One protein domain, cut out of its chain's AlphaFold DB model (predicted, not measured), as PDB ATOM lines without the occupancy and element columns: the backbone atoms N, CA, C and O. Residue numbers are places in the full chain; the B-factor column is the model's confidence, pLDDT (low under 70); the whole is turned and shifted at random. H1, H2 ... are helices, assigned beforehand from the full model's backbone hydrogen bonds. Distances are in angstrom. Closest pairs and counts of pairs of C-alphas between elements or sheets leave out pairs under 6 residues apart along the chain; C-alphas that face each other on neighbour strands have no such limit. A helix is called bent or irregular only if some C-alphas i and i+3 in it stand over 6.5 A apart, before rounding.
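What this domain is: This is residues 2 to 112 of the 112 residues of an uncharacterized protein of Pseudomonas sp. M30-35 (UniProt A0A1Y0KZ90). Reading along the printed part, you meet two lobes of helices: the short helices H1 to H4, where each helix runs the opposite way to the one before, and then H5 with H6 crossing it steeply and H7 at an angle to it. H1 lies near the middle of the whole, between the rest of its own lobe and H5, and residues 53 to 61 lead from the first lobe to the second. The printed part has 111 residues with seven named helices, H1 to H7 in that order, and no named strand; the class is all helix. The whole is compact, with a radius of gyration of the C-alphas of 13.8 A and spans of 38 by 26 by 25 A.

How they stand to each other: Begin at H1, residues 2 to 9, and go on to H2, residues 15 to 25: this helical hairpin only just touches, with 3 pairs of C-alphas within 8 A, the closest those of Leu 8 and Lys 15 at 7.3 A, at a shallow tilt of 18 degrees. H2 and H3, residues 34 to 39, form a hairpin and touch at a steep tilt of 43 degrees, opposite ways; their closest C-alphas, of Asn 19 and Met 39, are 4.7 A apart. H3 and H4, residues 45 to 52, form a hairpin and touch at 36 degrees, only just a steep tilt, with the C-alphas of Tyr 34 and Ile 52 closest at 5.8 A. H4 only just touches H1, with 3 pairs of C-alphas within 8 A, closest at Phe 9 and Ile 45, 7.2 A. H1 and H5, residues 62 to 74, are close but not clearly touching; the C-alphas of Cys 7 and Leu 68 are closest at 6.2 A. H5 and H6, residues 86 to 95, touch at a steep tilt of 63 degrees, opposite ways, closest at the C-alphas of Ala 67 and Leu 93, 4.0 A. H5 and H7, residues 97 to 106, touch at a steep tilt of 65 degrees, the same way, closest at the C-alphas of Asp 64 and Ile 99, 6.6 A. Helix packing is mostly crossed, but only just: 2 of 6 touching pairs are at a shallow tilt. H3 and H6 are apart, for instance. Every O i to N i+4 pair is within hydrogen-bond range in H1, H2, H3, H5, H6 and H7; in H4 it is 1 of 4, beside 3 of 5 O i to N i+3 pairs.

Where its parts are: Find C-alpha 2 at (176.074, 156.458, 164.630), where H1 begins. H2 measures 14.8 A, and H4 is irregular: C-alphas 46 and 49 are 7.3 A apart. From C-alpha 62 at (165.542, 161.081, 154.779), H5 runs 18.3 A. H6 measures 14.3 A, and H7 measures 14.2 A, ending at C-alpha 106, (185.108, 160.894, 158.816).

The domain as a whole: The C-alphas farthest apart, those of Lys 30 and Asn 87, are 40.3 A apart. The printed part has no cut, and H5 to H6 is the long link. The mean pLDDT of the printed part is 94.6, and no printed residue is under 70.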
ATOM      1  N   ALA A   2     177.358 156.614 165.322       94.75
ATOM      2  CA  ALA A   2     176.074 156.458 164.630       94.75
ATOM      3  C   ALA A   2     176.152 156.700 163.115       94.75
ATOM      4  O   ALA A   2     175.855 155.786 162.362       94.75
ATOM      5  N   PHE A   3     176.702 157.841 162.692       97.19
ATOM      6  CA  PHE A   3     176.945 158.144 161.276       97.19
ATOM      7  C   PHE A   3     177.725 157.046 160.526       97.19
ATOM      8  O   PHE A   3     177.355 156.657 159.426       97.19
ATOM      9  N   VAL A   4     178.783 156.499 161.139       96.94
ATOM     10  CA  VAL A   4     179.619 155.436 160.543       96.94
ATOM     11  C   VAL A   4     178.815 154.159 160.320       96.94
ATOM     12  O   VAL A   4     178.952 153.510 159.288       96.94
ATOM     13  N   ILE A   5     177.962 153.808 161.282       95.88
ATOM     14  CA  ILE A   5     177.094 152.640 161.176       95.88
ATOM     15  C   ILE A   5     176.009 152.870 160.121       95.88
ATOM     16  O   ILE A   5     175.783 151.974 159.315       95.88
ATOM     17  N   THR A   6     175.415 154.063 160.044       96.50
ATOM     18  CA  THR A   6     174.496 154.417 158.950       96.50
ATOM     19  C   THR A   6     175.186 154.301 157.588       96.50
ATOM     20  O   THR A   6     174.653 153.653 156.697       96.50
ATOM     21  N   CYS A   7     176.422 154.799 157.440       97.44
ATOM     22  CA  CYS A   7     177.201 154.638 156.206       97.44
ATOM     23  C   CYS A   7     177.395 153.163 155.820       97.44
ATOM     24  O   CYS A   7     177.324 152.823 154.641       97.44
ATOM     25  N   LEU A   8     177.632 152.281 156.796       96.25
ATOM     26  CA  LEU A   8     177.746 150.842 156.552       96.25
ATOM     27  C   LEU A   8     176.417 150.241 156.065       96.25
ATOM     28  O   LEU A   8     176.424 149.446 155.128       96.25
ATOM     29  N   PHE A   9     175.288 150.625 156.668       95.06
ATOM     30  CA  PHE A   9     173.957 150.159 156.253       95.06
ATOM     31  C   PHE A   9     173.564 150.660 154.858       95.06
ATOM     32  O   PHE A   9     173.038 149.885 154.064       95.06
ATOM     33  N   CYS A  10     173.893 151.907 154.520       96.25
ATOM     34  CA  CYS A  10     173.660 152.467 153.187       96.25
ATOM     35  C   CYS A  10     174.657 151.954 152.132       96.25
ATOM     36  O   CYS A  10     174.625 152.414 150.996       96.25
ATOM     37  N   GLY A  11     175.593 151.062 152.485       96.25
ATOM     38  CA  GLY A  11     176.647 150.586 151.578       96.25
ATOM     39  C   GLY A  11     177.635 151.673 151.139       96.25
ATOM     40  O   GLY A  11     178.399 151.477 150.196       96.25
ATOM     41  N   ALA A  12     177.640 152.819 151.825       97.69
ATOM     42  CA  ALA A  12     178.546 153.930 151.575       97.69
ATOM     43  C   ALA A  12     179.987 153.605 151.987       97.69
ATOM     44  O   ALA A  12     180.908 154.268 151.514       97.69
ATOM     45  N   ILE A  13     180.183 152.594 152.845       97.56
ATOM     46  CA  ILE A  13     181.475 151.989 153.191       97.56
ATOM     47  C   ILE A  13     181.374 150.459 153.232       97.56
ATOM     48  O   ILE A  13     180.309 149.908 153.514       97.56
ATOM     49  N   SER A  14     182.494 149.770 153.010       95.31
ATOM     50  CA  SER A  14     182.594 148.319 153.207       95.31
ATOM     51  C   SER A  14     182.941 147.943 154.657       95.31
ATOM     52  O   SER A  14     183.314 148.791 155.473       95.31
ATOM     53  N   LYS A  15     182.872 146.646 154.995       94.62
ATOM     54  CA  LYS A  15     183.349 146.143 156.299       94.62
ATOM     55  C   LYS A  15     184.861 146.329 156.460       94.62
ATOM     56  O   LYS A  15     185.337 146.669 157.535       94.62
ATOM     57  N   GLU A  16     185.624 146.161 155.387       94.81
ATOM     58  CA  GLU A  16     187.067 146.408 155.383       94.81
ATOM     59  C   GLU A  16     187.371 147.886 155.656       94.81
ATOM     60  O   GLU A  16     188.303 148.209 156.392       94.81
ATOM     61  N   GLU A  17     186.560 148.798 155.123       96.88
ATOM     62  CA  GLU A  17     186.692 150.234 155.383       96.88
ATOM     63  C   GLU A  17     186.261 150.606 156.802       96.88
ATOM     64  O   GLU A  17     186.912 151.438 157.437       96.88
ATOM     65  N   LEU A  18     185.239 149.940 157.348       96.50
ATOM     66  CA  LEU A  18     184.915 150.026 158.771       96.50
ATOM     67  C   LEU A  18     186.114 149.607 159.635       96.50
ATOM     68  O   LEU A  18     186.402 150.279 160.625       96.50
ATOM     69  N   ASN A  19     186.842 148.552 159.258       95.06
ATOM     70  CA  ASN A  19     188.031 148.102 159.989       95.06
ATOM     71  C   ASN A  19     189.145 149.155 159.967       95.06
ATOM     72  O   ASN A  19     189.756 149.424 161.004       95.06
ATOM     73  N   VAL A  20     189.388 149.782 158.809       95.94
ATOM     74  CA  VAL A  20     190.350 150.891 158.688       95.94
ATOM     75  C   VAL A  20     189.927 152.065 159.571       95.94
ATOM     76  O   VAL A  20     190.749 152.598 160.319       95.94
ATOM     77  N   TRP A  21     188.644 152.427 159.542       96.69
ATOM     78  CA  TRP A  21     188.109 153.488 160.388       96.69
ATOM     79  C   TRP A  21     188.248 153.153 161.884       96.69
ATOM     80  O   TRP A  21     188.695 153.999 162.657       96.69
ATOM     81  N   CYS A  22     187.959 151.916 162.305       96.00
ATOM     82  CA  CYS A  22     188.127 151.473 163.693       96.00
ATOM     83  C   CYS A  22     189.592 151.562 164.141       96.00
ATOM     84  O   CYS A  22     189.869 152.081 165.222       96.00
ATOM     85  N   ALA A  23     190.535 151.132 163.296       94.06
ATOM     86  CA  ALA A  23     191.966 151.233 163.578       94.06
ATOM     87  C   ALA A  23     192.421 152.691 163.776       94.06
ATOM     88  O   ALA A  23     193.208 152.979 164.678       94.06
ATOM     89  N   GLN A  24     191.894 153.624 162.977       93.81
ATOM     90  CA  GLN A  24     192.147 155.056 163.152       93.81
ATOM     91  C   GLN A  24     191.484 155.594 164.428       93.81
ATOM     92  O   GLN A  24     192.129 156.298 165.205       93.81
ATOM     93  N   ALA A  25     190.231 155.223 164.697       93.44
ATOM     94  CA  ALA A  25     189.481 155.663 165.873       93.44
ATOM     95  C   ALA A  25     190.096 155.173 167.196       93.44
ATOM     96  O   ALA A  25     190.014 155.875 168.203       93.44
ATOM     97  N   LEU A  26     190.771 154.019 167.200       92.50
ATOM     98  CA  LEU A  26     191.524 153.506 168.352       92.50
ATOM     99  C   LEU A  26     192.699 154.404 168.770       92.50
ATOM    100  O   LEU A  26     193.136 154.335 169.916       92.50
ATOM    101  N   SER A  27     193.199 155.264 167.877       88.00
ATOM    102  CA  SER A  27     194.246 156.240 168.212       88.00
ATOM    103  C   SER A  27     193.726 157.443 169.014       88.00
ATOM    104  O   SER A  27     194.516 158.223 169.551       88.00
ATOM    105  N   LEU A  28     192.402 157.597 169.128       85.00
ATOM    106  CA  LEU A  28     191.770 158.667 169.890       85.00
ATOM    107  C   LEU A  28     191.781 158.354 171.393       85.00
ATOM    108  O   LEU A  28     191.587 157.220 171.832       85.00
ATOM    109  N   ASN A  29     191.948 159.391 172.217       77.06
ATOM    110  CA  ASN A  29     191.872 159.246 173.669       77.06
ATOM    111  C   ASN A  29     190.500 158.699 174.097       77.06
ATOM    112  O   ASN A  29     189.468 159.258 173.731       77.06
ATOM    113  N   LYS A  30     190.502 157.663 174.952       84.81
ATOM    114  CA  LYS A  30     189.296 156.988 175.481       84.81
ATOM    115  C   LYS A  30     188.446 156.284 174.412       84.81
ATOM    116  O   LYS A  30     187.225 156.209 174.551       84.81
ATOM    117  N   ALA A  31     189.084 155.757 173.370       89.06
ATOM    118  CA  ALA A  31     188.428 154.906 172.390       89.06
ATOM    119  C   ALA A  31     187.686 153.725 173.069       89.06
ATOM    120  O   ALA A  31     188.253 153.080 173.957       89.06
ATOM    121  N   PRO A  32     186.427 153.434 172.693       90.75
ATOM    122  CA  PRO A  32     185.690 152.302 173.246       90.75
ATOM    123  C   PRO A  32     186.335 150.957 172.892       90.75
ATOM    124  O   PRO A  32     186.777 150.757 171.763       90.75
ATOM    125  N   SER A  33     186.321 150.003 173.827       90.38
ATOM    126  CA  SER A  33     186.926 148.679 173.614       90.38
ATOM    127  C   SER A  33     186.248 147.871 172.507       90.38
ATOM    128  O   SER A  33     186.928 147.118 171.819       90.38
ATOM    129  N   TYR A  34     184.943 148.077 172.282       92.81
ATOM    130  CA  TYR A  34     184.189 147.382 171.231       92.81
ATOM    131  C   TYR A  34     184.711 147.672 169.815       92.81
ATOM    132  O   TYR A  34     184.342 146.974 168.878       92.81
ATOM    133  N   LEU A  35     185.555 148.696 169.623       94.62
ATOM    134  CA  LEU A  35     186.203 148.944 168.333       94.62
ATOM    135  C   LEU A  35     187.124 147.790 167.917       94.62
ATOM    136  O   LEU A  35     187.210 147.503 166.730       94.62
ATOM    137  N   TYR A  36     187.773 147.114 168.871       92.19
ATOM    138  CA  TYR A  36     188.553 145.908 168.579       92.19
ATOM    139  C   TYR A  36     187.649 144.774 168.092       92.19
ATOM    140  O   TYR A  36     187.956 144.131 167.094       92.19
ATOM    141  N   ASP A  37     186.508 144.584 168.756       93.50
ATOM    142  CA  ASP A  37     185.538 143.548 168.398       93.50
ATOM    143  C   ASP A  37     184.870 143.840 167.041       93.50
ATOM    144  O   ASP A  37     184.568 142.923 166.281       93.50
ATOM    145  N   LEU A  38     184.674 145.121 166.698       93.62
ATOM    146  CA  LEU A  38     184.172 145.535 165.384       93.62
ATOM    147  C   LEU A  38     185.152 145.218 164.251       93.62
ATOM    148  O   LEU A  38     184.704 144.902 163.155       93.62
ATOM    149  N   MET A  39     186.464 145.272 164.501       91.69
ATOM    150  CA  MET A  39     187.466 144.938 163.482       91.69
ATOM    151  C   MET A  39     187.445 143.454 163.082       91.69
ATOM    152  O   MET A  39     187.829 143.119 161.962       91.69
ATOM    153  N   ASP A  40     186.990 142.579 163.982       88.50
ATOM    154  CA  ASP A  40     186.849 141.129 163.771       88.50
ATOM    155  C   ASP A  40     185.385 140.730 163.476       88.50
ATOM    156  O   ASP A  40     184.975 139.569 163.568       88.50
ATOM    157  N   PHE A  41     184.538 141.711 163.141       89.50
ATOM    158  CA  PHE A  41     183.119 141.480 162.921       89.50
ATOM    159  C   PHE A  41     182.840 140.893 161.530       89.50
ATOM    160  O   PHE A  41     182.770 141.595 160.517       89.50
ATOM    161  N   HIS A  42     182.595 139.584 161.493       88.31
ATOM    162  CA  HIS A  42     182.316 138.844 160.257       88.31
ATOM    163  C   HIS A  42     180.847 138.429 160.067       88.31
ATOM    164  O   HIS A  42     180.503 137.887 159.019       88.31
ATOM    165  N   ASP A  43     179.969 138.708 161.032       91.94
ATOM    166  CA  ASP A  43     178.549 138.336 160.963       91.94
ATOM    167  C   ASP A  43     177.738 139.293 160.053       91.94
ATOM    168  O   ASP A  43     178.257 140.263 159.494       91.94
ATOM    169  N   GLU A  44     176.451 139.018 159.869       91.25
ATOM    170  CA  GLU A  44     175.497 139.866 159.143       91.25
ATOM    171  C   GLU A  44     175.492 141.310 159.670       91.25
ATOM    172  O   GLU A  44     175.405 141.506 160.882       91.25
ATOM    173  N   ILE A  45     175.516 142.322 158.786       91.00
ATOM    174  CA  ILE A  45     175.649 143.750 159.166       91.00
ATOM    175  C   ILE A  45     174.608 144.159 160.211       91.00
ATOM    176  O   ILE A  45     174.940 144.837 161.183       91.00
ATOM    177  N   PHE A  46     173.370 143.671 160.084       88.62
ATOM    178  CA  PHE A  46     172.318 143.985 161.043       88.62
ATOM    179  C   PHE A  46     172.654 143.554 162.473       88.62
ATOM    180  O   PHE A  46     172.083 144.105 163.389       88.62
ATOM    181  N   LYS A  47     173.588 142.631 162.729       93.38
ATOM    182  CA  LYS A  47     173.970 142.213 164.091       93.38
ATOM    183  C   LYS A  47     175.035 143.100 164.741       93.38
ATOM    184  O   LYS A  47     175.389 142.841 165.892       93.38
ATOM    185  N   VAL A  48     175.516 144.144 164.064       93.75
ATOM    186  CA  VAL A  48     176.591 145.029 164.554       93.75
ATOM    187  C   VAL A  48     176.284 145.653 165.925       93.75
ATOM    188  O   VAL A  48     177.174 145.809 166.760       93.75
ATOM    189  N   TYR A  49     175.008 145.912 166.232       92.62
ATOM    190  CA  TYR A  49     174.588 146.444 167.534       92.62
ATOM    191  C   TYR A  49     174.872 145.493 168.706       92.62
ATOM    192  O   TYR A  49     175.001 145.947 169.842       92.62
ATOM    193  N   LYS A  50     174.992 144.178 168.462       92.88
ATOM    194  CA  LYS A  50     175.365 143.208 169.505       92.88
ATOM    195  C   LYS A  50     176.815 143.386 169.946       92.88
ATOM    196  O   LYS A  50     177.117 143.117 171.100       92.88
ATOM    197  N   VAL A  51     177.672 143.845 169.033       93.94
ATOM    198  CA  VAL A  51     179.077 144.165 169.312       93.94
ATOM    199  C   VAL A  51     179.181 145.519 170.010       93.94
ATOM    200  O   VAL A  51     179.848 145.645 171.029       93.94
ATOM    201  N   ILE A  52     178.465 146.525 169.503       93.25
ATOM    202  CA  ILE A  52     178.481 147.885 170.064       93.25
ATOM    203  C   ILE A  52     177.853 147.935 171.472       93.25
ATOM    204  O   ILE A  52     178.241 148.759 172.299       93.25
ATOM    205  N   GLY A  53     176.880 147.063 171.757       93.38
ATOM    206  CA  GLY A  53     176.174 146.994 173.043       93.38
ATOM    207  C   GLY A  53     175.012 147.986 173.183       93.38
ATOM    208  O   GLY A  53     174.359 148.025 174.222       93.38
ATOM    209  N   TYR A  54     174.738 148.775 172.144       92.00
ATOM    210  CA  TYR A  54     173.588 149.672 172.030       92.00
ATOM    211  C   TYR A  54     173.266 149.927 170.552       92.00
ATOM    212  O   TYR A  54     174.058 149.595 169.668       92.00
ATOM    213  N   VAL A  55     172.101 150.518 170.280       90.81
ATOM    214  CA  VAL A  55     171.717 150.965 168.934       90.81
ATOM    215  C   VAL A  55     172.121 152.432 168.795       90.81
ATOM    216  O   VAL A  55     171.483 153.288 169.414       90.81
ATOM    217  N   PRO A  56     173.207 152.755 168.069       90.38
ATOM    218  CA  PRO A  56     173.598 154.140 167.880       90.38
ATOM    219  C   PRO A  56     172.575 154.834 166.974       90.38
ATOM    220  O   PRO A  56     172.187 154.293 165.944       90.38
ATOM    221  N   HIS A  57     172.152 156.036 167.356       90.56
ATOM    222  CA  HIS A  57     171.215 156.842 166.580       90.56
ATOM    223  C   HIS A  57     171.904 158.119 166.102       90.56
ATOM    224  O   HIS A  57     172.589 158.790 166.877       90.56
ATOM    225  N   TRP A  58     171.759 158.411 164.815       94.50
ATOM    226  CA  TRP A  58     172.155 159.672 164.207       94.50
ATOM    227  C   TRP A  58     170.864 160.387 163.835       94.50
ATOM    228  O   TRP A  58     170.034 159.810 163.139       94.50
ATOM    229  N   GLU A  59     170.668 161.595 164.353       94.50
ATOM    230  CA  GLU A  59     169.537 162.433 163.967       94.50
ATOM    231  C   GLU A  59     169.834 163.024 162.587       94.50
ATOM    232  O   GLU A  59     170.850 163.699 162.412       94.50
ATOM    233  N   HIS A  60     168.992 162.697 161.612       94.19
ATOM    234  CA  HIS A  60     169.151 163.074 160.211       94.19
ATOM    235  C   HIS A  60     167.793 163.044 159.503       94.19
ATOM    236  O   HIS A  60     166.828 162.479 160.025       94.19
ATOM    237  N   SER A  61     167.719 163.691 158.345       96.62
ATOM    238  CA  SER A  61     166.561 163.630 157.451       96.62
ATOM    239  C   SER A  61     166.657 162.448 156.484       96.62
ATOM    240  O   SER A  61     167.742 161.911 156.262       96.62
ATOM    241  N   ASP A  62     165.541 162.090 155.846       95.88
ATOM    242  CA  ASP A  62     165.542 161.081 154.779       95.88
ATOM    243  C   ASP A  62     166.490 161.492 153.632       95.88
ATOM    244  O   ASP A  62     167.223 160.660 153.107       95.88
ATOM    245  N   ASP A  63     166.555 162.789 153.301       96.88
ATOM    246  CA  ASP A  63     167.454 163.324 152.268       96.88
ATOM    247  C   ASP A  63     168.939 163.134 152.623       96.88
ATOM    248  O   ASP A  63     169.764 162.883 151.738       96.88
ATOM    249  N   ASP A  64     169.292 163.217 153.910       97.69
ATOM    250  CA  ASP A  64     170.652 162.940 154.379       97.69
ATOM    251  C   ASP A  64     171.002 161.454 154.220       97.69
ATOM    252  O   ASP A  64     172.117 161.115 153.819       97.69
ATOM    253  N   GLU A  65     170.051 160.556 154.499       96.94
ATOM    254  CA  GLU A  65     170.225 159.113 154.289       96.94
ATOM    255  C   GLU A  65     170.357 158.791 152.793       96.94
ATOM    256  O   GLU A  65     171.245 158.043 152.374       96.94
ATOM    257  N   TYR A  66     169.533 159.420 151.956       98.12
ATOM    258  CA  TYR A  66     169.588 159.295 150.500       98.12
ATOM    259  C   TYR A  66     170.912 159.794 149.922       98.12
ATOM    260  O   TYR A  66     171.453 159.177 149.001       98.12
ATOM    261  N   ALA A  67     171.501 160.841 150.500       98.25
ATOM    262  CA  ALA A  67     172.842 161.281 150.138       98.25
ATOM    263  C   ALA A  67     173.914 160.216 150.454       98.25
ATOM    264  O   ALA A  67     174.844 160.041 149.663       98.25
ATOM    265  N   LEU A  68     173.780 159.440 151.539       98.31
ATOM    266  CA  LEU A  68     174.682 158.311 151.824       98.31
ATOM    267  C   LEU A  68     174.531 157.173 150.805       98.31
ATOM    268  O   LEU A  68     175.535 156.606 150.368       98.31
ATOM    269  N   TYR A  69     173.313 156.877 150.352       98.31
ATOM    270  CA  TYR A  69     173.117 155.993 149.197       98.31
ATOM    271  C   TYR A  69     173.765 156.567 147.928       98.31
ATOM    272  O   TYR A  69     174.355 155.827 147.139       98.31
ATOM    273  N   GLY A  70     173.747 157.891 147.756       98.19
ATOM    274  CA  GLY A  70     174.459 158.578 146.682       98.19
ATOM    275  C   GLY A  70     175.975 158.388 146.749       98.19
ATOM    276  O   GLY A  70     176.619 158.230 145.712       98.19
ATOM    277  N   VAL A  71     176.554 158.326 147.955       98.44
ATOM    278  CA  VAL A  71     177.974 157.981 148.153       98.44
ATOM    279  C   VAL A  71     178.227 156.559 147.660       98.44
ATOM    280  O   VAL A  71     179.176 156.343 146.909       98.44
ATOM    281  N   ALA A  72     177.373 155.599 148.027       97.94
ATOM    282  CA  ALA A  72     177.483 154.218 147.557       97.94
ATOM    283  C   ALA A  72     177.422 154.143 146.019       97.94
ATOM    284  O   ALA A  72     178.333 153.599 145.388       97.94
ATOM    285  N   ALA A  73     176.424 154.796 145.415       97.69
ATOM    286  CA  ALA A  73     176.231 154.855 143.969       97.69
ATOM    287  C   ALA A  73     177.426 155.494 143.240       97.69
ATOM    288  O   ALA A  73     177.924 154.936 142.261       97.69
ATOM    289  N   ARG A  74     177.956 156.620 143.745       97.56
ATOM    290  CA  ARG A  74     179.144 157.292 143.180       97.56
ATOM    291  C   ARG A  74     180.370 156.383 143.181       97.56
ATOM    292  O   ARG A  74     181.213 156.464 142.291       97.56
ATOM    293  N   ARG A  75     180.448 155.496 144.169       96.69
ATOM    294  CA  ARG A  75     181.522 154.515 144.334       96.69
ATOM    295  C   ARG A  75     181.276 153.207 143.572       96.69
ATOM    296  O   ARG A  75     182.115 152.312 143.640       96.69
ATOM    297  N   GLY A  76     180.176 153.105 142.822       95.75
ATOM    298  CA  GLY A  76     179.832 151.937 142.010       95.75
ATOM    299  C   GLY A  76     179.162 150.803 142.785       95.75
ATOM    300  O   GLY A  76     179.132 149.676 142.293       95.75
ATOM    301  N   PHE A  77     178.640 151.077 143.982       95.19
ATOM    302  CA  PHE A  77     177.861 150.129 144.769       95.19
ATOM    303  C   PHE A  77     176.366 150.418 144.629       95.19
ATOM    304  O   PHE A  77     175.941 151.569 144.651       95.19
ATOM    305  N   GLU A  78     175.568 149.360 144.530       93.50
ATOM    306  CA  GLU A  78     174.108 149.438 144.468       93.50
ATOM    307  C   GLU A  78     173.531 148.569 145.597       93.50
ATOM    308  O   GLU A  78     173.408 147.350 145.441       93.50
ATOM    309  N   PRO A  79     173.275 149.156 146.783       91.56
ATOM    310  CA  PRO A  79     172.711 148.428 147.912       91.56
ATOM    311  C   PRO A  79     171.345 147.841 147.557       91.56
ATOM    312  O   PRO A  79     170.497 148.529 146.994       91.56
ATOM    313  N   TYR A  80     171.118 146.576 147.918       85.94
ATOM    314  CA  TYR A  80     169.890 145.853 147.567       85.94
ATOM    315  C   TYR A  80     168.622 146.512 148.134       85.94
ATOM    316  O   TYR A  80     167.589 146.537 147.471       85.94
ATOM    317  N   ASP A  81     168.733 147.094 149.328       87.31
ATOM    318  CA  ASP A  81     167.622 147.715 150.056       87.31
ATOM    319  C   ASP A  81     167.507 149.230 149.789       87.31
ATOM    320  O   ASP A  81     166.824 149.937 150.529       87.31
ATOM    321  N   MET A  82     168.203 149.758 148.772       94.12
ATOM    322  CA  MET A  82     168.167 151.185 148.442       94.12
ATOM    323  C   MET A  82     166.747 151.600 147.998       94.12
ATOM    324  O   MET A  82     166.199 151.001 147.072       94.12
ATOM    325  N   PRO A  83     166.140 152.637 148.609       95.38
ATOM    326  CA  PRO A  83     164.759 153.043 148.313       95.38
ATOM    327  C   PRO A  83     164.620 153.885 147.034       95.38
ATOM    328  O   PRO A  83     163.518 154.307 146.687       95.38
ATOM    329  N   LEU A  84     165.734 154.143 146.348       96.06
ATOM    330  CA  LEU A  84     165.868 155.038 145.202       96.06
ATOM    331  C   LEU A  84     166.660 154.353 144.086       96.06
ATOM    332  O   LEU A  84     167.350 153.363 144.313       96.06
ATOM    333  N   THR A  85     166.627 154.915 142.884       96.81
ATOM    334  CA  THR A  85     167.583 154.555 141.831       96.81
ATOM    335  C   THR A  85     168.964 155.175 142.101       96.81
ATOM    336  O   THR A  85     169.051 156.224 142.745       96.81
ATOM    337  N   PRO A  86     170.062 154.617 141.546       97.06
ATOM    338  CA  PRO A  86     171.394 155.214 141.678       97.06
ATOM    339  C   PRO A  86     171.466 156.689 141.248       97.06
ATOM    340  O   PRO A  86     172.156 157.484 141.880       97.06
ATOM    341  N   ASN A  87     170.732 157.077 140.199       97.69
ATOM    342  CA  ASN A  87     170.714 158.462 139.712       97.69
ATOM    343  C   ASN A  87     169.993 159.413 140.676       97.69
ATOM    344  O   ASN A  87     170.441 160.540 140.865       97.69
ATOM    345  N   GLU A  88     168.892 158.972 141.288       98.12
ATOM    346  CA  GLU A  88     168.189 159.756 142.310       98.12
ATOM    347  C   GLU A  88     169.069 159.922 143.552       98.12
ATOM    348  O   GLU A  88     169.253 161.040 144.026       98.12
ATOM    349  N   ALA A  89     169.703 158.844 144.020       97.94
ATOM    350  CA  ALA A  89     170.620 158.888 145.154       97.94
ATOM    351  C   ALA A  89     171.809 159.843 144.905       97.94
ATOM    352  O   ALA A  89     172.179 160.634 145.774       97.94
ATOM    353  N   LEU A  90     172.377 159.834 143.691       98.06
ATOM    354  CA  LEU A  90     173.414 160.788 143.284       98.06
ATOM    355  C   LEU A  90     172.927 162.242 143.320       98.06
ATOM    356  O   LEU A  90     173.674 163.106 143.777       98.06
ATOM    357  N   ALA A  91     171.692 162.508 142.888       98.25
ATOM    358  CA  ALA A  91     171.111 163.848 142.944       98.25
ATOM    359  C   ALA A  91     170.940 164.343 144.393       98.25
ATOM    360  O   ALA A  91     171.228 165.506 144.671       98.25
ATOM    361  N   HIS A  92     170.552 163.464 145.328       98.31
ATOM    362  CA  HIS A  92     170.524 163.800 146.758       98.31
ATOM    363  C   HIS A  92     171.923 164.120 147.297       98.31
ATOM    364  O   HIS A  92     172.089 165.099 148.018       98.31
ATOM    365  N   LEU A  93     172.956 163.366 146.901       98.19
ATOM    366  CA  LEU A  93     174.332 163.679 147.301       98.19
ATOM    367  C   LEU A  93     174.810 165.035 146.755       98.19
ATOM    368  O   LEU A  93     175.463 165.785 147.472       98.19
ATOM    369  N   GLU A  94     174.477 165.375 145.507       97.50
ATOM    370  CA  GLU A  94     174.794 166.689 144.924       97.50
ATOM    371  C   GLU A  94     174.061 167.845 145.623       97.50
ATOM    372  O   GLU A  94     174.609 168.943 145.738       97.50
ATOM    373  N   ALA A  95     172.843 167.601 146.112       97.88
ATOM    374  CA  ALA A  95     172.049 168.575 146.856       97.88
ATOM    375  C   ALA A  95     172.480 168.736 148.328       97.88
ATOM    376  O   ALA A  95     172.146 169.753 148.940       97.88
ATOM    377  N   SER A  96     173.250 167.786 148.871       96.75
ATOM    378  CA  SER A  96     173.642 167.713 150.287       96.75
ATOM    379  C   SER A  96     175.167 167.810 150.482       96.75
ATOM    380  O   SER A  96     175.803 166.851 150.935       96.75
ATOM    381  N   PRO A  97     175.795 168.970 150.190       95.56
ATOM    382  CA  PRO A  97     177.248 169.141 150.299       95.56
ATOM    383  C   PRO A  97     177.778 168.937 151.726       95.56
ATOM    384  O   PRO A  97     178.923 168.516 151.900       95.56
ATOM    385  N   ASP A  98     176.951 169.185 152.744       96.88
ATOM    386  CA  ASP A  98     177.311 168.956 154.144       96.88
ATOM    387  C   ASP A  98     177.525 167.462 154.429       96.88
ATOM    388  O   ASP A  98     178.500 167.097 155.087       96.88
ATOM    389  N   ILE A  99     176.689 166.581 153.865       97.81
ATOM    390  CA  ILE A  99     176.846 165.126 154.005       97.81
ATOM    391  C   ILE A  99     178.112 164.643 153.304       97.81
ATOM    392  O   ILE A  99     178.876 163.868 153.883       97.81
ATOM    393  N   GLU A 100     178.392 165.142 152.096       97.31
ATOM    394  CA  GLU A 100     179.646 164.825 151.407       97.31
ATOM    395  C   GLU A 100     180.866 165.290 152.221       97.31
ATOM    396  O   GLU A 100     181.844 164.547 152.359       97.31
ATOM    397  N   SER A 101     180.806 166.493 152.800       97.50
ATOM    398  CA  SER A 101     181.874 167.040 153.639       97.50
ATOM    399  C   SER A 101     182.113 166.183 154.882       97.50
ATOM    400  O   SER A 101     183.254 165.803 155.151       97.50
ATOM    401  N   VAL A 102     181.053 165.828 155.615       97.62
ATOM    402  CA  VAL A 102     181.151 164.971 156.807       97.62
ATOM    403  C   VAL A 102     181.698 163.596 156.435       97.62
ATOM    404  O   VAL A 102     182.583 163.088 157.122       97.62
ATOM    405  N   PHE A 103     181.243 163.000 155.329       98.25
ATOM    406  CA  PHE A 103     181.777 161.721 154.870       98.25
ATOM    407  C   PHE A 103     183.284 161.810 154.589       98.25
ATOM    408  O   PHE A 103     184.047 160.966 155.061       98.25
ATOM    409  N   ARG A 104     183.736 162.842 153.862       97.62
ATOM    410  CA  ARG A 104     185.162 163.046 153.554       97.62
ATOM    411  C   ARG A 104     186.001 163.314 154.806       97.62
ATOM    412  O   ARG A 104     187.154 162.895 154.845       97.62
ATOM    413  N   GLU A 105     185.450 163.976 155.820       96.50
ATOM    414  CA  GLU A 105     186.129 164.192 157.104       96.50
ATOM    415  C   GLU A 105     186.264 162.882 157.894       96.50
ATOM    416  O   GLU A 105     187.358 162.520 158.329       96.50
ATOM    417  N   VAL A 106     185.161 162.144 158.043       97.12
ATOM    418  CA  VAL A 106     185.108 160.894 158.816       97.12
ATOM    419  C   VAL A 106     185.924 159.787 158.148       97.12
ATOM    420  O   VAL A 106     186.561 158.992 158.839       97.12
ATOM    421  N   PHE A 107     185.941 159.750 156.815       97.69
ATOM    422  CA  PHE A 107     186.623 158.741 156.011       97.69
ATOM    423  C   PHE A 107     187.659 159.365 155.075       97.69
ATOM    424  O   PHE A 107     187.688 159.071 153.883       97.69
ATOM    425  N   ALA A 108     188.568 160.186 155.610       96.31
ATOM    426  CA  ALA A 108     189.606 160.875 154.826       96.31
ATOM    427  C   ALA A 108     190.519 159.947 153.990       96.31
ATOM    428  O   ALA A 108     191.239 160.405 153.101       96.31
ATOM    429  N   PHE A 109     190.508 158.640 154.267       96.75
ATOM    430  CA  PHE A 109     191.222 157.619 153.499       96.75
ATOM    431  C   PHE A 109     190.455 157.114 152.259       96.75
ATOM    432  O   PHE A 109     191.061 156.464 151.406       96.75
ATOM    433  N   ILE A 110     189.158 157.413 152.133       97.00
ATOM    434  CA  ILE A 110     188.311 157.046 150.992       97.00
ATOM    435  C   ILE A 110     188.302 158.196 149.981       97.00
ATOM    436  O   ILE A 110     188.048 159.352 150.317       97.00
ATOM    437  N   LYS A 111     188.562 157.875 148.711       92.12
ATOM    438  CA  LYS A 111     188.436 158.830 147.605       92.12
ATOM    439  C   LYS A 111     187.053 158.698 146.974       92.12
ATOM    440  O   LYS A 111     186.746 157.661 146.394       92.12
ATOM    441  N   LEU A 112     186.274 159.764 147.122       87.31
ATOM    442  CA  LEU A 112     184.982 160.008 146.478       87.31
ATOM    443  C   LEU A 112     185.157 160.759 145.166       87.31
ATOM    444  O   LEU A 112     185.829 161.823 145.232       87.31
TER     445      LEU A 112